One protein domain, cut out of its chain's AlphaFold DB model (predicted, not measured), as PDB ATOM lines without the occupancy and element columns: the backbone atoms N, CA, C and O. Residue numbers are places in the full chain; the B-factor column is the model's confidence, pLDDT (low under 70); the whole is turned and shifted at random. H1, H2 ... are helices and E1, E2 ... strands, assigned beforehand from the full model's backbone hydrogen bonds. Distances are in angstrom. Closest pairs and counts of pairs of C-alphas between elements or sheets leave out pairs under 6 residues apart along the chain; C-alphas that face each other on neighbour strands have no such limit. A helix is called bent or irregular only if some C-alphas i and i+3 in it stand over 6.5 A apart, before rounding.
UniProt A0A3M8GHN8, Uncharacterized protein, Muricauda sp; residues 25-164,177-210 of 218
ATOM      1  N   GLY A  25     -39.201  59.571  10.926       95.44
ATOM      2  CA  GLY A  25     -40.351  58.663  11.035       95.44
ATOM      3  C   GLY A  25     -41.039  58.366   9.695       95.44
ATOM      4  O   GLY A  25     -41.420  57.229   9.430       95.44
ATOM      5  N   GLU A  26     -41.188  59.369   8.824       95.81
ATOM      6  CA  GLU A  26     -41.746  59.177   7.473       95.81
ATOM      7  C   GLU A  26     -40.762  58.462   6.546       95.81
ATOM      8  O   GLU A  26     -41.162  57.648   5.708       95.81
ATOM      9  N   PHE A  27     -39.473  58.763   6.710       96.62
ATOM     10  CA  PHE A  27     -38.396  58.102   5.990       96.62
ATOM     11  C   PHE A  27     -38.365  56.604   6.319       96.62
ATOM     12  O   PHE A  27     -38.478  55.793   5.403       96.62
ATOM     13  N   ARG A  28     -38.373  56.244   7.610       97.12
ATOM     14  CA  ARG A  28     -38.458  54.862   8.110       97.12
ATOM     15  C   ARG A  28     -39.658  54.118   7.522       97.12
ATOM     16  O   ARG A  28     -39.486  53.098   6.875       97.12
ATOM     17  N   LYS A  29     -40.866  54.690   7.615       96.56
ATOM     18  CA  LYS A  29     -42.079  54.086   7.024       96.56
ATOM     19  C   LYS A  29     -41.959  53.837   5.518       96.56
ATOM     20  O   LYS A  29     -42.563  52.904   4.994       96.56
ATOM     21  N   SER A  30     -41.234  54.700   4.810       95.88
ATOM     22  CA  SER A  30     -40.990  54.518   3.380       95.88
ATOM     23  C   SER A  30     -40.011  53.376   3.122       95.88
ATOM     24  O   SER A  30     -40.281  52.582   2.226       95.88
ATOM     25  N   LEU A  31     -38.942  53.258   3.919       96.06
ATOM     26  CA  LEU A  31     -38.018  52.119   3.871       96.06
ATOM     27  C   LEU A  31     -38.742  50.806   4.184       96.06
ATOM     28  O   LEU A  31     -38.644  49.872   3.395       96.06
ATOM     29  N   ASP A  32     -39.529  50.767   5.262       96.50
ATOM     30  CA  ASP A  32     -40.270  49.576   5.697       96.50
ATOM     31  C   ASP A  32     -41.158  49.031   4.572       96.50
ATOM     32  O   ASP A  32     -41.140  47.844   4.243       96.50
ATOM     33  N   ARG A  33     -41.906  49.933   3.922       94.81
ATOM     34  CA  ARG A  33     -42.771  49.595   2.790       94.81
ATOM     35  C   ARG A  33     -41.971  49.138   1.574       94.81
ATOM     36  O   ARG A  33     -42.372  48.181   0.922       94.81
ATOM     37  N   ASP A  34     -40.910  49.859   1.223       93.25
ATOM     38  CA  ASP A  34     -40.203  49.646  -0.041       93.25
ATOM     39  C   ASP A  34     -39.308  48.398   0.006       93.25
ATOM     40  O   ASP A  34     -39.121  47.756  -1.023       93.25
ATOM     41  N   PHE A  35     -38.803  48.021   1.182       94.38
ATOM     42  CA  PHE A  35     -37.921  46.866   1.375       94.38
ATOM     43  C   PHE A  35     -38.589  45.672   2.073       94.38
ATOM     44  O   PHE A  35     -37.919  44.672   2.315       94.38
ATOM     45  N   PHE A  36     -39.890  45.740   2.378       94.50
ATOM     46  CA  PHE A  36     -40.605  44.707   3.145       94.50
ATOM     47  C   PHE A  36     -39.907  44.377   4.477       94.50
ATOM     48  O   PHE A  36     -39.742  43.211   4.844       94.50
ATOM     49  N   ALA A  37     -39.471  45.424   5.176       96.50
ATOM     50  CA  ALA A  37     -38.566  45.324   6.312       96.50
ATOM     51  C   ALA A  37     -39.089  46.084   7.533       96.50
ATOM     52  O   ALA A  37     -39.945  46.962   7.424       96.50
ATOM     53  N   GLU A  38     -38.518  45.782   8.695       97.75
ATOM     54  CA  GLU A  38     -38.506  46.701   9.826       97.75
ATOM     55  C   GLU A  38     -37.168  47.444   9.846       97.75
ATOM     56  O   GLU A  38     -36.115  46.834  10.038       97.75
ATOM     57  N   SER A  39     -37.205  48.759   9.636       97.25
ATOM     58  CA  SER A  39     -36.006  49.592   9.596       97.25
ATOM     59  C   SER A  39     -35.727  50.301  10.918       97.25
ATOM     60  O   SER A  39     -36.608  50.866  11.563       97.25
ATOM     61  N   GLU A  40     -34.464  50.322  11.307       97.38
ATOM     62  CA  GLU A  40     -33.913  51.163  12.355       97.38
ATOM     63  C   GLU A  40     -32.965  52.175  11.711       97.38
ATOM     64  O   GLU A  40     -32.183  51.845  10.819       97.38
ATOM     65  N   VAL A  41     -33.053  53.433  12.142       96.75
ATOM     66  CA  VAL A  41     -32.175  54.499  11.655       96.75
ATOM     67  C   VAL A  41     -31.473  55.109  12.847       96.75
ATOM     68  O   VAL A  41     -32.108  55.762  13.678       96.75
ATOM     69  N   THR A  42     -30.162  54.910  12.921       95.12
ATOM     70  CA  THR A  42     -29.326  55.533  13.947       95.12
ATOM     71  C   THR A  42     -28.600  56.734  13.357       95.12
ATOM     72  O   THR A  42     -28.324  56.797  12.159       95.12
ATOM     73  N   THR A  43     -28.342  57.741  14.188       94.44
ATOM     74  CA  THR A  43     -27.649  58.966  13.780       94.44
ATOM     75  C   THR A  43     -26.382  59.123  14.603       94.44
ATOM     76  O   THR A  43     -26.436  59.189  15.831       94.44
ATOM     77  N   ARG A  44     -25.246  59.231  13.919       92.44
ATOM     78  CA  ARG A  44     -23.949  59.581  14.493       92.44
ATOM     79  C   ARG A  44     -23.505  60.926  13.940       92.44
ATOM     80  O   ARG A  44     -23.556  61.161  12.740       92.44
ATOM     81  N   TRP A  45     -23.030  61.796  14.813       89.50
ATOM     82  CA  TRP A  45     -22.503  63.096  14.415       89.50
ATOM     83  C   TRP A  45     -21.005  62.982  14.152       89.50
ATOM     84  O   TRP A  45     -20.318  62.196  14.811       89.50
ATOM     85  N   ASP A  46     -20.510  63.716  13.157       86.62
ATOM     86  CA  ASP A  46     -19.067  63.873  12.985       86.62
ATOM     87  C   ASP A  46     -18.442  64.599  14.193       86.62
ATOM     88  O   ASP A  46     -19.133  65.106  15.080       86.62
ATOM     89  N   LYS A  47     -17.106  64.608  14.259       80.38
ATOM     90  CA  LYS A  47     -16.373  65.191  15.397       80.38
ATOM     91  C   LYS A  47     -16.658  66.683  15.586       80.38
ATOM     92  O   LYS A  47     -16.566  67.168  16.711       80.38
ATOM     93  N   ASP A  48     -17.016  67.370  14.505       80.62
ATOM     94  CA  ASP A  48     -17.286  68.805  14.490       80.62
ATOM     95  C   ASP A  48     -18.777  69.126  14.729       80.62
ATOM     96  O   ASP A  48     -19.144  70.293  14.865       80.62
ATOM     97  N   GLY A  49     -19.644  68.108  14.809       78.19
ATOM     98  CA  GLY A  49     -21.092  68.249  14.988       78.19
ATOM     99  C   GLY A  49     -21.822  68.847  13.780       78.19
ATOM    100  O   GLY A  49     -22.956  69.304  13.920       78.19
ATOM    101  N   VAL A  50     -21.186  68.870  12.608       85.06
ATOM    102  CA  VAL A  50     -21.679  69.533  11.393       85.06
ATOM    103  C   VAL A  50     -22.517  68.583  10.547       85.06
ATOM    104  O   VAL A  50     -23.576  68.968  10.055       85.06
ATOM    105  N   THR A  51     -22.062  67.340  10.387       89.38
ATOM    106  CA  THR A  51     -22.708  66.342   9.527       89.38
ATOM    107  C   THR A  51     -23.348  65.244  10.360       89.38
ATOM    108  O   THR A  51     -22.685  64.603  11.184       89.38
ATOM    109  N   ALA A  52     -24.619  64.957  10.084       93.12
ATOM    110  CA  ALA A  52     -25.274  63.768  10.608       93.12
ATOM    111  C   ALA A  52     -25.056  62.590   9.646       93.12
ATOM    112  O   ALA A  52     -25.440  62.621   8.477       93.12
ATOM    113  N   ASN A  53     -24.432  61.536  10.160       94.81
ATOM    114  CA  ASN A  53     -24.196  60.276   9.476       94.81
ATOM    115  C   ASN A  53     -25.249  59.264   9.933       94.81
ATOM    116  O   ASN A  53     -25.352  58.951  11.119       94.81
ATOM    117  N   LEU A  54     -26.044  58.776   8.991       97.00
ATOM    118  CA  LEU A  54     -27.112  57.820   9.225       97.00
ATOM    119  C   LEU A  54     -26.619  56.404   8.932       97.00
ATOM    120  O   LEU A  54     -26.067  56.157   7.859       97.00
ATOM    121  N   THR A  55     -26.877  55.481   9.852       97.69
ATOM    122  CA  THR A  55     -26.802  54.040   9.586       97.69
ATOM    123  C   THR A  55     -28.224  53.522   9.459       97.69
ATOM    124  O   THR A  55     -29.050  53.727  10.355       97.69
ATOM    125  N   LEU A  56     -28.519  52.898   8.322       98.19
ATOM    126  CA  LEU A  56     -29.819  52.312   8.020       98.19
ATOM    127  C   LEU A  56     -29.721  50.808   8.227       98.19
ATOM    128  O   LEU A  56     -28.969  50.157   7.514       98.19
ATOM    129  N   ASN A  57     -30.481  50.259   9.166       98.25
ATOM    130  CA  ASN A  57     -30.504  48.828   9.438       98.25
ATOM    131  C   ASN A  57     -31.894  48.265   9.134       98.25
ATOM    132  O   ASN A  57     -32.862  48.634   9.792       98.25
ATOM    133  N   LEU A  58     -32.016  47.430   8.107       98.12
ATOM    134  CA  LEU A  58     -33.286  46.906   7.612       98.12
ATOM    135  C   LEU A  58     -33.369  45.411   7.913       98.12
ATOM    136  O   LEU A  58     -32.595  44.628   7.372       98.12
ATOM    137  N   ASN A  59     -34.339  45.001   8.725       98.00
ATOM    138  CA  ASN A  59     -34.577  43.595   9.041       98.00
ATOM    139  C   ASN A  59     -35.703  43.045   8.162       98.00
ATOM    140  O   ASN A  59     -36.873  43.391   8.342       98.00
ATOM    141  N   CYS A  60     -35.348  42.198   7.200       95.00
ATOM    142  CA  CYS A  60     -36.268  41.562   6.266       95.00
ATOM    143  C   CYS A  60     -36.659  40.170   6.772       95.00
ATOM    144  O   CYS A  60     -35.808  39.350   7.104       95.00
ATOM    145  N   ASN A  61     -37.950  39.838   6.736       94.00
ATOM    146  CA  ASN A  61     -38.422  38.485   7.062       94.00
ATOM    147  C   ASN A  61     -38.362  37.522   5.853       94.00
ATOM    148  O   ASN A  61     -39.153  36.580   5.754       94.00
ATOM    149  N   LEU A  62     -37.449  37.775   4.921       96.06
ATOM    150  CA  LEU A  62     -37.251  37.030   3.680       96.06
ATOM    151  C   LEU A  62     -35.783  36.621   3.571       96.06
ATOM    152  O   LEU A  62     -34.902  37.293   4.113       96.06
ATOM    153  N   ASN A  63     -35.532  35.528   2.867       96.50
ATOM    154  CA  ASN A  63     -34.193  35.120   2.464       96.50
ATOM    155  C   ASN A  63     -33.677  36.020   1.330       96.50
ATOM    156  O   ASN A  63     -34.465  36.625   0.592       96.50
ATOM    157  N   LEU A  64     -32.357  36.067   1.131       95.94
ATOM    158  CA  LEU A  64     -31.750  36.869   0.062       95.94
ATOM    159  C   LEU A  64     -32.345  36.524  -1.314       95.94
ATOM    160  O   LEU A  64     -32.703  37.417  -2.077       95.94
ATOM    161  N   THR A  65     -32.517  35.239  -1.625       94.81
ATOM    162  CA  THR A  65     -33.078  34.778  -2.909       94.81
ATOM    163  C   THR A  65     -34.509  35.253  -3.152       94.81
ATOM    164  O   THR A  65     -34.839  35.654  -4.271       94.81
ATOM    165  N   GLU A  66     -35.350  35.260  -2.118       95.50
ATOM    166  CA  GLU A  66     -36.719  35.777  -2.187       95.50
ATOM    167  C   GLU A  66     -36.712  37.288  -2.461       95.50
ATOM    168  O   GLU A  66     -37.423  37.765  -3.351       95.50
ATOM    169  N   CYS A  67     -35.853  38.049  -1.775       94.50
ATOM    170  CA  CYS A  67     -35.697  39.481  -2.032       94.50
ATOM    171  C   CYS A  67     -35.171  39.771  -3.443       94.50
ATOM    172  O   CYS A  67     -35.687  40.670  -4.106       94.50
ATOM    173  N   LEU A  68     -34.210  38.991  -3.948       92.50
ATOM    174  CA  LEU A  68     -33.709  39.120  -5.322       92.50
ATOM    175  C   LEU A  68     -34.795  38.804  -6.363       92.50
ATOM    176  O   LEU A  68     -34.887  39.480  -7.390       92.50
ATOM    177  N   PHE A  69     -35.671  37.833  -6.092       93.06
ATOM    178  CA  PHE A  69     -36.848  37.584  -6.925       93.06
ATOM    179  C   PHE A  69     -37.784  38.802  -6.960       93.06
ATOM    180  O   PHE A  69     -38.213  39.227  -8.036       93.06
ATOM    181  N   HIS A  70     -38.072  39.417  -5.809       93.00
ATOM    182  CA  HIS A  70     -38.887  40.634  -5.761       93.00
ATOM    183  C   HIS A  70     -38.203  41.843  -6.415       93.00
ATOM    184  O   HIS A  70     -38.894  42.632  -7.063       93.00
ATOM    185  N   LEU A  71     -36.878  41.969  -6.299       91.00
ATOM    186  CA  LEU A  71     -36.079  42.993  -6.975       91.00
ATOM    187  C   LEU A  71     -36.219  42.882  -8.496       91.00
ATOM    188  O   LEU A  71     -36.549  43.869  -9.147       91.00
ATOM    189  N   ASN A  72     -36.040  41.681  -9.051       88.06
ATOM    190  CA  ASN A  72     -36.144  41.434 -10.493       88.06
ATOM    191  C   ASN A  72     -37.555  41.684 -11.038       88.06
ATOM    192  O   ASN A  72     -37.713  42.111 -12.179       88.06
ATOM    193  N   ASN A  73     -38.578  41.467 -10.211       88.50
ATOM    194  CA  ASN A  73     -39.965  41.798 -10.538       88.50
ATOM    195  C   ASN A  73     -40.318  43.269 -10.280       88.50
ATOM    196  O   ASN A  73     -41.454  43.672 -10.522       88.50
ATOM    197  N   GLY A  74     -39.378  44.062  -9.761       85.88
ATOM    198  CA  GLY A  74     -39.558  45.488  -9.541       85.88
ATOM    199  C   GLY A  74     -40.302  45.897  -8.282       85.88
ATOM    200  O   GLY A  74     -40.617  47.071  -8.100       85.88
ATOM    201  N   ASN A  75     -40.583  44.938  -7.410       87.88
ATOM    202  CA  ASN A  75     -41.431  45.129  -6.242       87.88
ATOM    203  C   ASN A  75     -40.633  45.463  -4.977       87.88
ATOM    204  O   ASN A  75     -41.238  45.686  -3.935       87.88
ATOM    205  N   TRP A  76     -39.301  45.494  -5.053       90.75
ATOM    206  CA  TRP A  76     -38.427  45.656  -3.894       90.75
ATOM    207  C   TRP A  76     -37.424  46.798  -4.073       90.75
ATOM    208  O   TRP A  76     -36.854  46.995  -5.147       90.75
ATOM    209  N   GLY A  77     -37.246  47.585  -3.015       83.62
ATOM    210  CA  GLY A  77     -36.288  48.684  -2.900       83.62
ATOM    211  C   GLY A  77     -36.612  49.957  -3.695       83.62
ATOM    212  O   GLY A  77     -35.976  50.992  -3.505       83.62
ATOM    213  N   GLY A  78     -37.630  49.932  -4.563       77.50
ATOM    214  CA  GLY A  78     -38.067  51.114  -5.317       77.50
ATOM    215  C   GLY A  78     -37.057  51.585  -6.372       77.50
ATOM    216  O   GLY A  78     -36.962  52.783  -6.654       77.50
ATOM    217  N   PHE A  79     -36.287  50.654  -6.938       77.88
ATOM    218  CA  PHE A  79     -35.233  50.950  -7.912       77.88
ATOM    219  C   PHE A  79     -35.691  50.899  -9.370       77.88
ATOM    220  O   PHE A  79     -34.945  51.337 -10.242       77.88
ATOM    221  N   LEU A  80     -36.910  50.425  -9.655       68.06
ATOM    222  CA  LEU A  80     -37.464  50.561 -10.997       68.06
ATOM    223  C   LEU A  80     -37.697  52.032 -11.327       68.06
ATOM    224  O   LEU A  80     -38.482  52.742 -10.695       68.06
ATOM    225  N   VAL A  81     -36.991  52.475 -12.356       63.09
ATOM    226  CA  VAL A  81     -37.076  53.819 -12.893       63.09
ATOM    227  C   VAL A  81     -38.156  53.819 -13.976       63.09
ATOM    228  O   VAL A  81     -37.904  53.492 -15.130       63.09
ATOM    229  N   GLU A  82     -39.385  54.180 -13.609       58.16
ATOM    230  CA  GLU A  82     -40.505  54.276 -14.564       58.16
ATOM    231  C   GLU A  82     -40.432  55.537 -15.461       58.16
ATOM    232  O   GLU A  82     -41.260  55.733 -16.349       58.16
ATOM    233  N   SER A  83     -39.463  56.440 -15.250       59.03
ATOM    234  CA  SER A  83     -39.367  57.735 -15.953       59.03
ATOM    235  C   SER A  83     -37.947  58.317 -15.913       59.03
ATOM    236  O   SER A  83     -37.081  57.756 -15.270       59.03
ATOM    237  N   LYS A  84     -37.668  59.484 -16.515       65.56
ATOM    238  CA  LYS A  84     -36.359  60.188 -16.408       65.56
ATOM    239  C   LYS A  84     -35.991  60.669 -14.980       65.56
ATOM    240  O   LYS A  84     -35.201  61.597 -14.827       65.56
ATOM    241  N   GLN A  85     -36.623  60.131 -13.942       72.25
ATOM    242  CA  GLN A  85     -36.434  60.524 -12.552       72.25
ATOM    243  C   GLN A  85     -35.394  59.637 -11.865       72.25
ATOM    244  O   GLN A  85     -35.216  58.478 -12.224       72.25
ATOM    245  N   ALA A  86     -34.751  60.192 -10.841       78.69
ATOM    246  CA  ALA A  86     -33.892  59.438  -9.936       78.69
ATOM    247  C   ALA A  86     -34.651  58.264  -9.273       78.69
ATOM    248  O   ALA A  86     -35.857  58.408  -9.006       78.69
ATOM    249  N   PRO A  87     -33.965  57.147  -8.951       84.88
ATOM    250  CA  PRO A  87     -34.520  56.048  -8.166       84.88
ATOM    251  C   PRO A  87     -35.223  56.524  -6.891       84.88
ATOM    252  O   PRO A  87     -34.876  57.547  -6.288       84.88
ATOM    253  N   LYS A  88     -36.237  55.774  -6.449       88.62
ATOM    254  CA  LYS A  88     -37.077  56.176  -5.314       88.62
ATOM    255  C   LYS A  88     -36.262  56.357  -4.037       88.62
ATOM    256  O   LYS A  88     -36.484  57.338  -3.332       88.62
ATOM    257  N   PHE A  89     -35.310  55.463  -3.778       91.50
ATOM    258  CA  PHE A  89     -34.420  55.556  -2.624       91.50
ATOM    259  C   PHE A  89     -33.639  56.877  -2.607       91.50
ATOM    260  O   PHE A  89     -33.731  57.628  -1.639       91.50
ATOM    261  N   GLU A  90     -32.979  57.235  -3.711       90.94
ATOM    262  CA  GLU A  90     -32.250  58.502  -3.851       90.94
ATOM    263  C   GLU A  90     -33.162  59.710  -3.567       90.94
ATOM    264  O   GLU A  90     -32.798  60.647  -2.851       90.94
ATOM    265  N   ARG A  91     -34.403  59.676  -4.065       91.31
ATOM    266  CA  ARG A  91     -35.403  60.719  -3.794       91.31
ATOM    267  C   ARG A  91     -35.814  60.781  -2.324       91.31
ATOM    268  O   ARG A  91     -36.013  61.884  -1.816       91.31
ATOM    269  N   LEU A  92     -35.968  59.641  -1.648       93.31
ATOM    270  CA  LEU A  92     -36.285  59.591  -0.218       93.31
ATOM    271  C   LEU A  92     -35.178  60.251   0.604       93.31
ATOM    272  O   LEU A  92     -35.481  61.093   1.450       93.31
ATOM    273  N   VAL A  93     -33.916  59.941   0.300       94.25
ATOM    274  CA  VAL A  93     -32.755  60.547   0.966       94.25
ATOM    275  C   VAL A  93     -32.715  62.048   0.703       94.25
ATOM    276  O   VAL A  93     -32.691  62.832   1.645       94.25
ATOM    277  N   ARG A  94     -32.844  62.480  -0.558       93.06
ATOM    278  CA  ARG A  94     -32.893  63.910  -0.910       93.06
ATOM    279  C   ARG A  94     -34.020  64.659  -0.203       93.06
ATOM    280  O   ARG A  94     -33.840  65.810   0.186       93.06
ATOM    281  N   ASN A  95     -35.188  64.041  -0.052       94.25
ATOM    282  CA  ASN A  95     -36.309  64.644   0.663       94.25
ATOM    283  C   ASN A  95     -36.031  64.760   2.163       94.25
ATOM    284  O   ASN A  95     -36.405  65.769   2.757       94.25
ATOM    285  N   LEU A  96     -35.375  63.765   2.766       95.50
ATOM    286  CA  LEU A  96     -34.928  63.838   4.154       95.50
ATOM    287  C   LEU A  96     -33.903  64.968   4.328       95.50
ATOM    288  O   LEU A  96     -34.085  65.809   5.203       95.50
ATOM    289  N   THR A  97     -32.900  65.066   3.451       93.56
ATOM    290  CA  THR A  97     -31.898  66.145   3.480       93.56
ATOM    291  C   THR A  97     -32.545  67.524   3.366       93.56
ATOM    292  O   THR A  97     -32.230  68.407   4.145       93.56
ATOM    293  N   LYS A  98     -33.524  67.715   2.472       94.25
ATOM    294  CA  LYS A  98     -34.230  69.004   2.317       94.25
ATOM    295  C   LYS A  98     -35.036  69.447   3.541       94.25
ATOM    296  O   LYS A  98     -35.377  70.621   3.634       94.25
ATOM    297  N   LYS A  99     -35.392  68.528   4.442       94.88
ATOM    298  CA  LYS A  99     -36.110  68.838   5.691       94.88
ATOM    299  C   LYS A  99     -35.177  69.276   6.823       94.88
ATOM    300  O   LYS A  99     -35.657  69.549   7.920       94.88
ATOM    301  N   ASN A 100     -33.874  69.291   6.576       93.31
ATOM    302  CA  ASN A 100     -32.846  69.463   7.582       93.31
ATOM    303  C   ASN A 100     -31.862  70.548   7.127       93.31
ATOM    304  O   ASN A 100     -31.528  70.642   5.950       93.31
ATOM    305  N   GLU A 101     -31.429  71.398   8.055       89.50
ATOM    306  CA  GLU A 101     -30.478  72.481   7.752       89.50
ATOM    307  C   GLU A 101     -29.032  71.974   7.682       89.50
ATOM    308  O   GLU A 101     -28.178  72.597   7.054       89.50
ATOM    309  N   MET A 102     -28.765  70.828   8.314       89.81
ATOM    310  CA  MET A 102     -27.465  70.176   8.296       89.81
ATOM    311  C   MET A 102     -27.333  69.176   7.138       89.81
ATOM    312  O   MET A 102     -28.323  68.550   6.739       89.81
ATOM    313  N   PRO A 103     -26.108  68.952   6.633       90.75
ATOM    314  CA  PRO A 103     -25.825  67.843   5.735       90.75
ATOM    315  C   PRO A 103     -26.166  66.493   6.378       90.75
ATOM    316  O   PRO A 103     -25.831  66.231   7.537       90.75
ATOM    317  N   LEU A 104     -26.809  65.630   5.590       93.38
ATOM    318  CA  LEU A 104     -27.102  64.245   5.945       93.38
ATOM    319  C   LEU A 104     -26.404  63.312   4.968       93.38
ATOM    320  O   LEU A 104     -26.586  63.417   3.754       93.38
ATOM    321  N   GLU A 105     -25.663  62.366   5.520       94.12
ATOM    322  CA  GLU A 105     -24.961  61.332   4.774       94.12
ATOM    323  C   GLU A 105     -25.429  59.963   5.250       94.12
ATOM    324  O   GLU A 105     -25.616  59.755   6.446       94.12
ATOM    325  N   ILE A 106     -25.584  59.007   4.338       96.62
ATOM    326  CA  ILE A 106     -25.740  57.602   4.728       96.62
ATOM    327  C   ILE A 106     -24.336  57.033   4.857       96.62
ATOM    328  O   ILE A 106     -23.612  56.968   3.867       96.62
ATOM    329  N   ALA A 107     -23.936  56.682   6.076       96.06
ATOM    330  CA  ALA A 107     -22.647  56.053   6.336       96.06
ATOM    331  C   ALA A 107     -22.673  54.558   6.022       96.06
ATOM    332  O   ALA A 107     -21.692  54.035   5.504       96.06
ATOM    333  N   GLU A 108     -23.797  53.904   6.299       97.56
ATOM    334  CA  GLU A 108     -23.943  52.465   6.135       97.56
ATOM    335  C   GLU A 108     -25.403  52.106   5.841       97.56
ATOM    336  O   GLU A 108     -26.337  52.711   6.383       97.56
ATOM    337  N   PHE A 109     -25.591  51.133   4.958       98.00
ATOM    338  CA  PHE A 109     -26.876  50.532   4.636       98.00
ATOM    339  C   PHE A 109     -26.779  49.020   4.821       98.00
ATOM    340  O   PHE A 109     -26.086  48.344   4.064       98.00
ATOM    341  N   CYS A 110     -27.494  48.510   5.816       98.06
ATOM    342  CA  CYS A 110     -27.538  47.103   6.176       98.06
ATOM    343  C   CYS A 110     -28.911  46.527   5.851       98.06
ATOM    344  O   CYS A 110     -29.936  47.096   6.233       98.06
ATOM    345  N   VAL A 111     -28.932  45.379   5.183       97.88
ATOM    346  CA  VAL A 111     -30.133  44.558   5.022       97.88
ATOM    347  C   VAL A 111     -29.847  43.187   5.603       97.88
ATOM    348  O   VAL A 111     -29.053  42.432   5.049       97.88
ATOM    349  N   ASN A 112     -30.517  42.868   6.702       98.12
ATOM    350  CA  ASN A 112     -30.462  41.554   7.324       98.12
ATOM    351  C   ASN A 112     -31.600  40.719   6.744       98.12
ATOM    352  O   ASN A 112     -32.779  40.983   7.003       98.12
ATOM    353  N   PHE A 113     -31.240  39.746   5.919       97.50
ATOM    354  CA  PHE A 113     -32.128  38.681   5.475       97.50
ATOM    355  C   PHE A 113     -32.127  37.562   6.521       97.50
ATOM    356  O   PHE A 113     -31.372  37.584   7.493       97.50
ATOM    357  N   LYS A 114     -32.966  36.546   6.326       96.94
ATOM    358  CA  LYS A 114     -32.984  35.371   7.212       96.94
ATOM    359  C   LYS A 114     -31.692  34.552   7.191       96.94
ATOM    360  O   LYS A 114     -31.396  33.889   8.177       96.94
ATOM    361  N   ASP A 115     -30.997  34.537   6.058       95.88
ATOM    362  CA  ASP A 115     -29.861  33.657   5.768       95.88
ATOM    363  C   ASP A 115     -28.541  34.398   5.513       95.88
ATOM    364  O   ASP A 115     -27.483  33.773   5.517       95.88
ATOM    365  N   THR A 116     -28.594  35.713   5.308       97.12
ATOM    366  CA  THR A 116     -27.430  36.538   4.974       97.12
ATOM    367  C   THR A 116     -27.648  37.971   5.448       97.12
ATOM    368  O   THR A 116     -28.768  38.478   5.402       97.12
ATOM    369  N   SER A 117     -26.580  38.670   5.808       97.88
ATOM    370  CA  SER A 117     -26.568  40.127   5.954       97.88
ATOM    371  C   SER A 117     -25.813  40.776   4.798       97.88
ATOM    372  O   SER A 117     -24.727  40.335   4.433       97.88
ATOM    373  N   LEU A 118     -26.379  41.824   4.204       98.06
ATOM    374  CA  LEU A 118     -25.696  42.675   3.228       98.06
ATOM    375  C   LEU A 118     -25.379  44.017   3.878       98.06
ATOM    376  O   LEU A 118     -26.301  44.738   4.255       98.06
ATOM    377  N   ILE A 119     -24.099  44.369   3.940       98.19
ATOM    378  CA  ILE A 119     -23.606  45.620   4.515       98.19
ATOM    379  C   ILE A 119     -22.969  46.443   3.403       98.19
ATOM    380  O   ILE A 119     -22.012  46.009   2.762       98.19
ATOM    381  N   VAL A 120     -23.506  47.636   3.161       97.81
ATOM    382  CA  VAL A 120     -22.980  48.580   2.173       97.81
ATOM    383  C   VAL A 120     -22.426  49.805   2.886       97.81
ATOM    384  O   VAL A 120     -23.184  50.592   3.454       97.81
ATOM    385  N   SER A 121     -21.112  49.999   2.801       95.94
ATOM    386  CA  SER A 121     -20.397  51.093   3.462       95.94
ATOM    387  C   SER A 121     -20.193  52.291   2.540       95.94
ATOM    388  O   SER A 121     -20.011  52.159   1.329       95.94
ATOM    389  N   LYS A 122     -20.224  53.503   3.093       94.06
ATOM    390  CA  LYS A 122     -19.959  54.737   2.342       94.06
ATOM    391  C   LYS A 122     -18.497  54.792   1.892       94.06
ATOM    392  O   LYS A 122     -17.594  54.615   2.698       94.06
ATOM    393  N   ILE A 123     -18.268  55.148   0.627       91.19
ATOM    394  CA  ILE A 123     -16.918  55.302   0.049       91.19
ATOM    395  C   ILE A 123     -16.577  56.758  -0.297       91.19
ATOM    396  O   ILE A 123     -15.408  57.136  -0.362       91.19
ATOM    397  N   HIS A 124     -17.596  57.593  -0.502       90.25
ATOM    398  CA  HIS A 124     -17.505  59.047  -0.644       90.25
ATOM    399  C   HIS A 124     -18.882  59.669  -0.333       90.25
ATOM    400  O   HIS A 124     -19.862  58.930  -0.220       90.25
ATOM    401  N   PRO A 125     -19.007  60.999  -0.178       90.88
ATOM    402  CA  PRO A 125     -20.309  61.627   0.050       90.88
ATOM    403  C   PRO A 125     -21.344  61.209  -1.002       90.88
ATOM    404  O   PRO A 125     -21.008  61.122  -2.184       90.88
ATOM    405  N   GLN A 126     -22.572  60.924  -0.560       91.25
ATOM    406  CA  GLN A 126     -23.705  60.445  -1.370       91.25
ATOM    407  C   GLN A 126     -23.496  59.110  -2.117       91.25
ATOM    408  O   GLN A 126     -24.369  58.695  -2.879       91.25
ATOM    409  N   SER A 127     -22.409  58.369  -1.857       93.62
ATOM    410  CA  SER A 127     -22.111  57.138  -2.602       93.62
ATOM    411  C   SER A 127     -23.179  56.051  -2.440       93.62
ATOM    412  O   SER A 127     -23.510  55.373  -3.403       93.62
ATOM    413  N   ILE A 128     -23.775  55.884  -1.257       95.12
ATOM    414  CA  ILE A 128     -24.837  54.881  -1.070       95.12
ATOM    415  C   ILE A 128     -26.109  55.258  -1.857       95.12
ATOM    416  O   ILE A 128     -26.547  54.443  -2.667       95.12
ATOM    417  N   PRO A 129     -26.702  56.463  -1.692       93.31
ATOM    418  CA  PRO A 129     -27.841  56.900  -2.506       93.31
ATOM    419  C   PRO A 129     -27.644  56.742  -4.016       93.31
ATOM    420  O   PRO A 129     -28.569  56.292  -4.692       93.31
ATOM    421  N   ASP A 130     -26.452  57.076  -4.516       91.38
ATOM    422  CA  ASP A 130     -26.151  57.091  -5.948       91.38
ATOM    423  C   ASP A 130     -25.970  55.679  -6.535       91.38
ATOM    424  O   ASP A 130     -26.316  55.440  -7.692       91.38
ATOM    425  N   TYR A 131     -25.441  54.729  -5.751       92.75
ATOM    426  CA  TYR A 131     -25.039  53.412  -6.261       92.75
ATOM    427  C   TYR A 131     -25.904  52.244  -5.784       92.75
ATOM    428  O   TYR A 131     -25.848  51.181  -6.402       92.75
ATOM    429  N   LEU A 132     -26.738  52.395  -4.748       92.31
ATOM    430  CA  LEU A 132     -27.499  51.269  -4.186       92.31
ATOM    431  C   LEU A 132     -28.394  50.571  -5.225       92.31
ATOM    432  O   LEU A 132     -28.499  49.345  -5.232       92.31
ATOM    433  N   GLY A 133     -28.968  51.342  -6.156       89.62
ATOM    434  CA  GLY A 133     -29.768  50.806  -7.260       89.62
ATOM    435  C   GLY A 133     -28.985  49.962  -8.271       89.62
ATOM    436  O   GLY A 133     -29.599  49.188  -8.995       89.62
ATOM    437  N   ALA A 134     -27.655  50.077  -8.310       91.56
ATOM    438  CA  ALA A 134     -26.768  49.243  -9.123       91.56
ATOM    439  C   ALA A 134     -26.121  48.106  -8.309       91.56
ATOM    440  O   ALA A 134     -25.906  47.023  -8.845       91.56
ATOM    441  N   ILE A 135     -25.880  48.310  -7.009       94.44
ATOM    442  CA  ILE A 135     -25.329  47.287  -6.103       94.44
ATOM    443  C   ILE A 135     -26.242  46.065  -6.022       94.44
ATOM    444  O   ILE A 135     -25.778  44.943  -6.192       94.44
ATOM    445  N   LEU A 136     -27.545  46.252  -5.805       92.75
ATOM    446  CA  LEU A 136     -28.464  45.123  -5.618       92.75
ATOM    447  C   LEU A 136     -28.632  44.255  -6.885       92.75
ATOM    448  O   LEU A 136     -28.590  43.027  -6.766       92.75
ATOM    449  N   PRO A 137     -28.760  44.822  -8.104       91.62
ATOM    450  CA  PRO A 137     -28.667  44.034  -9.333       91.62
ATOM    451  C   PRO A 137     -27.333  43.301  -9.493       91.62
ATOM    452  O   PRO A 137     -27.326  42.162  -9.956       91.62
ATOM    453  N   GLU A 138     -26.216  43.904  -9.081       95.38
ATOM    454  CA  GLU A 138     -24.909  43.246  -9.151       95.38
ATOM    455  C   GLU A 138     -24.832  42.053  -8.185       95.38
ATOM    456  O   GLU A 138     -24.326  40.994  -8.562       95.38
ATOM    457  N   ILE A 139     -25.410  42.161  -6.981       96.12
ATOM    458  CA  ILE A 139     -25.591  41.021  -6.066       96.12
ATOM    459  C   ILE A 139     -26.383  39.911  -6.770       96.12
ATOM    460  O   ILE A 139     -25.964  38.754  -6.763       96.12
ATOM    461  N   CYS A 140     -27.476  40.250  -7.462       93.25
ATOM    462  CA  CYS A 140     -28.239  39.270  -8.237       93.25
ATOM    463  C   CYS A 140     -27.392  38.596  -9.331       93.25
ATOM    464  O   CYS A 140     -27.439  37.375  -9.490       93.25
ATOM    465  N   ALA A 141     -26.609  39.373 -10.081       94.56
ATOM    466  CA  ALA A 141     -25.785  38.887 -11.189       94.56
ATOM    467  C   ALA A 141     -24.606  38.004 -10.738       94.56
ATOM    468  O   ALA A 141     -24.098  37.188 -11.518       94.56
ATOM    469  N   ASN A 142     -24.180  38.156  -9.483       97.00
ATOM    470  CA  ASN A 142     -23.073  37.421  -8.879       97.00
ATOM    471  C   ASN A 142     -23.520  36.293  -7.943       97.00
ATOM    472  O   ASN A 142     -22.673  35.519  -7.499       97.00
ATOM    473  N   PHE A 143     -24.827  36.147  -7.703       96.44
ATOM    474  CA  PHE A 143     -25.399  35.235  -6.712       96.44
ATOM    475  C   PHE A 143     -24.825  33.815  -6.771       96.44
ATOM    476  O   PHE A 143     -24.298  33.309  -5.786       96.44
ATOM    477  N   VAL A 144     -24.844  33.179  -7.944       96.44
ATOM    478  CA  VAL A 144     -24.333  31.804  -8.110       96.44
ATOM    479  C   VAL A 144     -22.828  31.706  -7.828       96.44
ATOM    480  O   VAL A 144     -22.346  30.672  -7.377       96.44
ATOM    481  N   HIS A 145     -22.070  32.769  -8.083       96.88
ATOM    482  CA  HIS A 145     -20.612  32.758  -7.985       96.88
ATOM    483  C   HIS A 145     -20.132  32.956  -6.548       96.88
ATOM    484  O   HIS A 145     -19.302  32.178  -6.078       96.88
ATOM    485  N   PHE A 146     -20.683  33.937  -5.825       95.25
ATOM    486  CA  PHE A 146     -20.308  34.146  -4.424       95.25
ATOM    487  C   PHE A 146     -20.860  33.058  -3.497       95.25
ATOM    488  O   PHE A 146     -20.328  32.865  -2.412       95.25
ATOM    489  N   THR A 147     -21.873  32.299  -3.930       95.56
ATOM    490  CA  THR A 147     -22.400  31.134  -3.194       95.56
ATOM    491  C   THR A 147     -21.683  29.817  -3.523       95.56
ATOM    492  O   THR A 147     -22.235  28.726  -3.351       95.56
ATOM    493  N   LYS A 148     -20.469  29.888  -4.092       93.25
ATOM    494  CA  LYS A 148     -19.681  28.712  -4.507       93.25
ATOM    495  C   LYS A 148     -20.491  27.735  -5.379       93.25
ATOM    496  O   LYS A 148     -20.421  26.519  -5.217       93.25
ATOM    497  N   GLY A 149     -21.310  28.260  -6.290       93.19
ATOM    498  CA  GLY A 149     -22.215  27.452  -7.106       93.19
ATOM    499  C   GLY A 149     -23.426  26.929  -6.334       93.19
ATOM    500  O   GLY A 149     -23.819  25.786  -6.550       93.19
ATOM    501  N   LEU A 150     -24.008  27.748  -5.448       92.81
ATOM    502  CA  LEU A 150     -25.135  27.405  -4.565       92.81
ATOM    503  C   LEU A 150     -24.827  26.317  -3.523       92.81
ATOM    504  O   LEU A 150     -25.744  25.793  -2.893       92.81
ATOM    505  N   THR A 151     -23.556  25.951  -3.356       93.69
ATOM    506  CA  THR A 151     -23.146  24.924  -2.390       93.69
ATOM    507  C   THR A 151     -22.992  25.487  -0.986       93.69
ATOM    508  O   THR A 151     -23.141  24.748  -0.018       93.69
ATOM    509  N   GLU A 152     -22.736  26.791  -0.868       94.25
ATOM    510  CA  GLU A 152     -22.564  27.456   0.414       94.25
ATOM    511  C   GLU A 152     -22.947  28.934   0.320       94.25
ATOM    512  O   GLU A 152     -22.474  29.646  -0.562       94.25
ATOM    513  N   MET A 153     -23.786  29.409   1.238       94.81
ATOM    514  CA  MET A 153     -24.188  30.814   1.316       94.81
ATOM    515  C   MET A 153     -23.268  31.563   2.292       94.81
ATOM    516  O   MET A 153     -23.032  31.050   3.387       94.81
ATOM    517  N   PRO A 154     -22.762  32.763   1.954       95.69
ATOM    518  CA  PRO A 154     -22.141  33.610   2.959       95.69
ATOM    519  C   PRO A 154     -23.204  34.092   3.955       95.69
ATOM    520  O   PRO A 154     -24.283  34.535   3.551       95.69
ATOM    521  N   PHE A 155     -22.902  34.039   5.250       95.50
ATOM    522  CA  PHE A 155     -23.788  34.619   6.262       95.50
ATOM    523  C   PHE A 155     -23.687  36.152   6.275       95.50
ATOM    524  O   PHE A 155     -24.618  36.821   6.712       95.50
ATOM    525  N   GLU A 156     -22.599  36.725   5.749       96.69
ATOM    526  CA  GLU A 156     -22.428  38.172   5.598       96.69
ATOM    527  C   GLU A 156     -21.686  38.528   4.300       96.69
ATOM    528  O   GLU A 156     -20.717  37.872   3.904       96.69
ATOM    529  N   ILE A 157     -22.159  39.583   3.639       97.25
ATOM    530  CA  ILE A 157     -21.584  40.184   2.436       97.25
ATOM    531  C   ILE A 157     -21.300  41.658   2.739       97.25
ATOM    532  O   ILE A 157     -22.224  42.432   2.988       97.25
ATOM    533  N   PHE A 158     -20.035  42.061   2.654       95.94
ATOM    534  CA  PHE A 158     -19.579  43.428   2.902       95.94
ATOM    535  C   PHE A 158     -19.150  44.119   1.601       95.94
ATOM    536  O   PHE A 158     -18.295  43.618   0.863       95.94
ATOM    537  N   VAL A 159     -19.738  45.281   1.305       95.56
ATOM    538  CA  VAL A 159     -19.620  45.984   0.020       95.56
ATOM    539  C   VAL A 159     -19.250  47.464   0.228       95.56
ATOM    540  O   VAL A 159     -20.051  48.221   0.776       95.56
ATOM    541  N   PRO A 160     -18.099  47.953  -0.264       92.25
ATOM    542  CA  PRO A 160     -16.974  47.229  -0.846       92.25
ATOM    543  C   PRO A 160     -15.902  46.895   0.194       92.25
ATOM    544  O   PRO A 160     -15.912  47.389   1.318       92.25
ATOM    545  N   VAL A 161     -14.913  46.128  -0.249       86.12
ATOM    546  CA  VAL A 161     -13.619  45.976   0.412       86.12
ATOM    547  C   VAL A 161     -12.534  46.643  -0.429       86.12
ATOM    548  O   VAL A 161     -12.537  46.558  -1.656       86.12
ATOM    549  N   PHE A 162     -11.577  47.291   0.233       81.94
ATOM    550  CA  PHE A 162     -10.381  47.829  -0.405       81.94
ATOM    551  C   PHE A 162      -9.166  46.997  -0.026       81.94
ATOM    552  O   PHE A 162      -8.926  46.751   1.152       81.94
ATOM    553  N   LEU A 163      -8.393  46.597  -1.032       67.94
ATOM    554  CA  LEU A 163      -7.145  45.874  -0.833       67.94
ATOM    555  C   LEU A 163      -5.988  46.856  -0.673       67.94
ATOM    556  O   LEU A 163      -5.893  47.842  -1.414       67.94
ATOM    557  N   GLU A 164      -5.078  46.563   0.253       64.38
ATOM    558  CA  GLU A 164      -3.795  47.253   0.284       64.38
ATOM    559  C   GLU A 164      -2.981  46.925  -0.979       64.38
ATOM    560  O   GLU A 164      -2.939  45.771  -1.423       64.38
ATOM    561  N   PRO A 177      -3.853  53.377  -5.527       46.19
ATOM    562  CA  PRO A 177      -4.881  52.349  -5.439       46.19
ATOM    563  C   PRO A 177      -5.856  52.561  -6.597       46.19
ATOM    564  O   PRO A 177      -6.660  53.497  -6.607       46.19
ATOM    565  N   THR A 178      -5.676  51.765  -7.643       47.19
ATOM    566  CA  THR A 178      -6.508  51.762  -8.830       47.19
ATOM    567  C   THR A 178      -7.672  50.861  -8.499       47.19
ATOM    568  O   THR A 178      -7.453  49.673  -8.279       47.19
ATOM    569  N   HIS A 179      -8.863  51.466  -8.499       50.25
ATOM    570  CA  HIS A 179     -10.180  50.877  -8.243       50.25
ATOM    571  C   HIS A 179     -10.650  50.995  -6.776       50.25
ATOM    572  O   HIS A 179     -10.268  50.232  -5.895       50.25
ATOM    573  N   LYS A 180     -11.429  52.063  -6.522       65.25
ATOM    574  CA  LYS A 180     -12.092  52.397  -5.248       65.25
ATOM    575  C   LYS A 180     -13.612  52.439  -5.444       65.25
ATOM    576  O   LYS A 180     -14.236  53.476  -5.223       65.25
ATOM    577  N   GLY A 181     -14.192  51.377  -5.979       84.19
ATOM    578  CA  GLY A 181     -15.606  51.304  -6.320       84.19
ATOM    579  C   GLY A 181     -16.335  50.192  -5.581       84.19
ATOM    580  O   GLY A 181     -15.743  49.245  -5.075       84.19
ATOM    581  N   TYR A 182     -17.662  50.283  -5.583       93.81
ATOM    582  CA  TYR A 182     -18.542  49.242  -5.049       93.81
ATOM    583  C   TYR A 182     -18.463  47.899  -5.786       93.81
ATOM    584  O   TYR A 182     -18.991  46.912  -5.290       93.81
ATOM    585  N   PHE A 183     -17.843  47.854  -6.965       94.38
ATOM    586  CA  PHE A 183     -17.898  46.718  -7.895       94.38
ATOM    587  C   PHE A 183     -16.529  46.092  -8.160       94.38
ATOM    588  O   PHE A 183     -16.350  45.415  -9.169       94.38
ATOM    589  N   ASP A 184     -15.560  46.363  -7.291       91.88
ATOM    590  CA  ASP A 184     -14.215  45.814  -7.422       91.88
ATOM    591  C   ASP A 184     -14.102  44.546  -6.576       91.88
ATOM    592  O   ASP A 184     -14.040  43.436  -7.111       91.88
ATOM    593  N   TYR A 185     -14.173  44.716  -5.253       92.62
ATOM    594  CA  TYR A 185     -14.044  43.628  -4.295       92.62
ATOM    595  C   TYR A 185     -15.110  43.697  -3.208       92.62
ATOM    596  O   TYR A 185     -15.432  44.780  -2.712       92.62
ATOM    597  N   TRP A 186     -15.616  42.532  -2.809       94.94
ATOM    598  CA  TRP A 186     -16.512  42.356  -1.664       94.94
ATOM    599  C   TRP A 186     -15.873  41.436  -0.627       94.94
ATOM    600  O   TRP A 186     -15.103  40.541  -0.976       94.94
ATOM    601  N   GLY A 187     -16.207  41.638   0.642       93.88
ATOM    602  CA  GLY A 187     -15.895  40.697   1.713       93.88
ATOM    603  C   GLY A 187     -17.025  39.684   1.845       93.88
ATOM    604  O   GLY A 187     -18.189  40.074   1.875       93.88
ATOM    605  N   LEU A 188     -16.697  38.397   1.896       94.69
ATOM    606  CA  LEU A 188     -17.653  37.314   2.106       94.69
ATOM    607  C   LEU A 188     -17.273  36.522   3.353       94.69
ATOM    608  O   LEU A 188     -16.162  35.989   3.432       94.69
ATOM    609  N   TYR A 189     -18.211  36.379   4.280       93.25
ATOM    610  CA  TYR A 189     -18.023  35.597   5.495       93.25
ATOM    611  C   TYR A 189     -18.872  34.330   5.433       93.25
ATOM    612  O   TYR A 189     -20.061  34.374   5.118       93.25
ATOM    613  N   PHE A 190     -18.246  33.189   5.707       92.62
ATOM    614  CA  PHE A 190     -18.846  31.860   5.598       92.62
ATOM    615  C   PHE A 190     -18.715  31.117   6.925       92.62
ATOM    616  O   PHE A 190     -17.661  31.184   7.551       92.62
ATOM    617  N   GLU A 191     -19.738  30.356   7.317       88.75
ATOM    618  CA  GLU A 191     -19.707  29.582   8.569       88.75
ATOM    619  C   GLU A 191     -18.631  28.483   8.558       88.75
ATOM    620  O   GLU A 191     -18.114  28.114   9.610       88.75
ATOM    621  N   SER A 192     -18.273  27.956   7.380       85.00
ATOM    622  CA  SER A 192     -17.252  26.906   7.254       85.00
ATOM    623  C   SER A 192     -15.817  27.396   7.462       85.00
ATOM    624  O   SER A 192     -14.913  26.575   7.640       85.00
ATOM    625  N   ASN A 193     -15.577  28.710   7.436       79.56
ATOM    626  CA  ASN A 193     -14.246  29.264   7.658       79.56
ATOM    627  C   ASN A 193     -13.927  29.216   9.160       79.56
ATOM    628  O   ASN A 193     -14.459  30.005   9.934       79.56
ATOM    629  N   ALA A 194     -13.022  28.316   9.558       67.56
ATOM    630  CA  ALA A 194     -12.643  28.106  10.961       67.56
ATOM    631  C   ALA A 194     -12.144  29.379  11.667       67.56
ATOM    632  O   ALA A 194     -12.401  29.555  12.855       67.56
ATOM    633  N   ASP A 195     -11.480  30.264  10.923       72.44
ATOM    634  CA  ASP A 195     -10.921  31.512  11.447       72.44
ATOM    635  C   ASP A 195     -11.924  32.682  11.393       72.44
ATOM    636  O   ASP A 195     -11.626  33.768  11.874       72.44
ATOM    637  N   MET A 196     -13.127  32.473  10.831       69.12
ATOM    638  CA  MET A 196     -14.154  33.502  10.577       69.12
ATOM    639  C   MET A 196     -13.665  34.711   9.760       69.12
ATOM    640  O   MET A 196     -14.356  35.725   9.671       69.12
ATOM    641  N   ASP A 197     -12.506  34.589   9.115       79.62
ATOM    642  CA  ASP A 197     -11.940  35.643   8.289       79.62
ATOM    643  C   ASP A 197     -12.721  35.833   6.983       79.62
ATOM    644  O   ASP A 197     -13.265  34.892   6.381       79.62
ATOM    645  N   ALA A 198     -12.734  37.085   6.525       83.25
ATOM    646  CA  ALA A 198     -13.340  37.468   5.264       83.25
ATOM    647  C   ALA A 198     -12.607  36.808   4.091       83.25
ATOM    648  O   ALA A 198     -11.384  36.890   3.959       83.25
ATOM    649  N   ARG A 199     -13.363  36.224   3.161       89.69
ATOM    650  CA  ARG A 199     -12.856  35.890   1.828       89.69
ATOM    651  C   ARG A 199     -13.098  37.063   0.899       89.69
ATOM    652  O   ARG A 199     -14.201  37.603   0.860       89.69
ATOM    653  N   ILE A 200     -12.096  37.425   0.107       91.69
ATOM    654  CA  ILE A 200     -12.257  38.496  -0.871       91.69
ATOM    655  C   ILE A 200     -12.888  37.936  -2.137       91.69
ATOM    656  O   ILE A 200     -12.369  37.003  -2.746       91.69
ATOM    657  N   TYR A 201     -13.996  38.525  -2.557       93.88
ATOM    658  CA  TYR A 201     -14.657  38.229  -3.815       93.88
ATOM    659  C   TYR A 201     -14.344  39.307  -4.843       93.88
ATOM    660  O   TYR A 201     -14.704  40.466  -4.661       93.88
ATOM    661  N   ASP A 202     -13.683  38.917  -5.928       93.44
ATOM    662  CA  ASP A 202     -13.480  39.747  -7.110       93.44
ATOM    663  C   ASP A 202     -14.756  39.718  -7.956       93.44
ATOM    664  O   ASP A 202     -15.082  38.707  -8.594       93.44
ATOM    665  N   VAL A 203     -15.478  40.836  -7.944       94.50
ATOM    666  CA  VAL A 203     -16.792  40.975  -8.587       94.50
ATOM    667  C   VAL A 203     -16.665  40.826 -10.098       94.50
ATOM    668  O   VAL A 203     -17.436  40.108 -10.735       94.50
ATOM    669  N   LYS A 204     -15.643  41.454 -10.683       92.69
ATOM    670  CA  LYS A 204     -15.428  41.475 -12.131       92.69
ATOM    671  C   LYS A 204     -15.055  40.097 -12.667       92.69
ATOM    672  O   LYS A 204     -15.537  39.696 -13.726       92.69
ATOM    673  N   ASN A 205     -14.183  39.384 -11.957       94.38
ATOM    674  CA  ASN A 205     -13.708  38.063 -12.357       94.38
ATOM    675  C   ASN A 205     -14.577  36.920 -11.826       94.38
ATOM    676  O   ASN A 205     -14.363  35.774 -12.230       94.38
ATOM    677  N   LYS A 206     -15.560  37.224 -10.970       95.81
ATOM    678  CA  LYS A 206     -16.520  36.279 -10.388       95.81
ATOM    679  C   LYS A 206     -15.846  35.152  -9.614       95.81
ATOM    680  O   LYS A 206     -16.174  33.973  -9.780       95.81
ATOM    681  N   LYS A 207     -14.844  35.513  -8.813       93.88
ATOM    682  CA  LYS A 207     -13.977  34.564  -8.108       93.88
ATOM    683  C   LYS A 207     -13.774  34.965  -6.662       93.88
ATOM    684  O   LYS A 207     -13.517  36.123  -6.359       93.88
ATOM    685  N   ILE A 208     -13.816  33.963  -5.795       91.81
ATOM    686  CA  ILE A 208     -13.346  34.080  -4.421       91.81
ATOM    687  C   ILE A 208     -11.829  33.881  -4.446       91.81
ATOM    688  O   ILE A 208     -11.342  32.896  -5.003       91.81
ATOM    689  N   MET A 209     -11.089  34.839  -3.901       86.25
ATOM    690  CA  MET A 209      -9.638  34.803  -3.786       86.25
ATOM    691  C   MET A 209      -9.232  34.166  -2.456       86.25
ATOM    692  O   MET A 209      -9.793  34.473  -1.405       86.25
ATOM    693  N   GLU A 210      -8.235  33.288  -2.514       69.44
ATOM    694  CA  GLU A 210      -7.632  32.653  -1.343       69.44
ATOM    695  C   GLU A 210      -6.306  33.360  -1.014       69.44
ATOM    696  O   GLU A 210      -5.429  33.454  -1.874       69.44
TER     697      GLU A 210
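Overview. This is residues 25 to 164 and 177 to 210 of the 218 residues of an uncharacterized protein of Muricauda sp (UniProt A0A3M8GHN8). What shape do these coordinates make? A twisted wall of eight strands has two of its four named helices, H1 and H4, on one face: H1 covers the E1 end, and the long, kinked H4 reaches over the same face from E3 to E7 and E8. H3 packs side by side with H1, and H2 and H3 only graze the sheet. What makes up the domain? The 174 printed residues include H1 E1 E2 H2 H3 E3 E4 H4 E5 E6 E7 E8 in chain order, four named helices and eight named strands of mixed class, and the sheet is mixed, in the order E1 E2 E3 E4 E5 E6 E7 E8. With H1 and H4 on one face there are two layers, one of sheet and one of helices. The whole is compact, with a radius of gyration of the C-alphas of 16.3 A and spans of 47 by 38 by 30 A.

Arrangement. How do the strands follow one another across the sheet? Edge strand E1, residues 37 to 45, forms an antiparallel hairpin with E2, residues 52 to 60, with N 40 and O 57 within hydrogen-bond range at 2.8 A; E2 is parallel to E3, residues 104 to 112, with N 56 and O 108 at 2.9 A. E3 bends by 54 degrees at residue 107 and forms an antiparallel hairpin with E4, residues 117 to 121, N 111 and O 118 at 2.9 A; E4 is parallel to E5, residues 156 to 159, N 119 and O 157 at 2.9 A; E5 is antiparallel to E6, residues 185 to 189, N 158 and O 187 at 2.8 A. E6, E7, residues 199 to 202, and edge strand E8, residues 207 to 209, are a meander, each strand the antiparallel neighbour of the one before, with N 188 and O 199 at 2.8 A and N 202 and O 207 at 2.8 A. Which helices are on the sheet? H1, residues 25 to 35, is over E1 at a height over the sheet of 7.4 A, slantwise at 46 degrees on the local plane, its closest C-alphas to E1 being Asp 32 and Glu 38, 5.3 A. H4, residues 127 to 146, is on the same face, its closest C-alphas to E3 being Ile 128 and Ile 106, 6.5 A; it has a kink of 50 degrees near residue 137 and is irregular, with C-alphas 141 and 144 7.9 A apart. H2, residues 64 to 72, only just on the sheet with 5 pairs of C-alphas within 10 A, only grazes it with residues 64 to 67, and H3, residues 88 to 98, only grazes it with residues 93 to 98. How do the helices meet? H1 and H3 touch, opposite ways at a shallow tilt of 9 degrees, the closest C-alphas being Phe 27 and Leu 92, 6.7 A. H3 touches residues 129 to 130 of H4 alone, opposite ways at a shallow tilt of 28 degrees, the closest C-alphas being Glu 90 and Pro 129, 4.9 A. H2 and residues 136 to 140 of H4 only just touch, with 3 pairs of C-alphas within 8 A, the closest Leu 68 and Cys 140, 6.2 A, at a steep tilt of 62 degrees, opposite ways. What do crossovers and helix backbones show? Two strand-helix-strand units each join parallel neighbour strands through helices: E2, H2 H3, E3 with a right-handed crossover, and E4, H4, E5 with a left-handed one. In H1, H2 and H3 every O i to N i+4 pair is within hydrogen-bond range; in H4 it is 11 of 16.

Along the chain. Where do the first and last elements lie? H1 begins at C-alpha 25, (-40.351, 58.663, 11.035), and E8 ends at C-alpha 209, (-9.638, 34.803, -3.786). How long are the longer elements? From first to last C-alpha E1 measures 25.3 A, E2 25.2 A, H4 23.1 A, E3 23.0 A, H1 15.4 A and H3 15.2 A.

Size, cuts and confidence. How far does it reach, and is it cut? The C-alphas of Glu 101 and Thr 151, the two farthest apart, are 49.2 A apart. Residues 165 to 176 are not printed, in the link across the cut from E5 to E6, and C-alphas 164 and 177 are 7.7 A apart. Which link is long, and where is confidence low? The link from H2 to H3, residues 73 to 87, is long. The mean pLDDT of the printed part is 90.1, with residues 80 to 84, 163 to 164, 177 to 180, 194, 196 and 210 under 70.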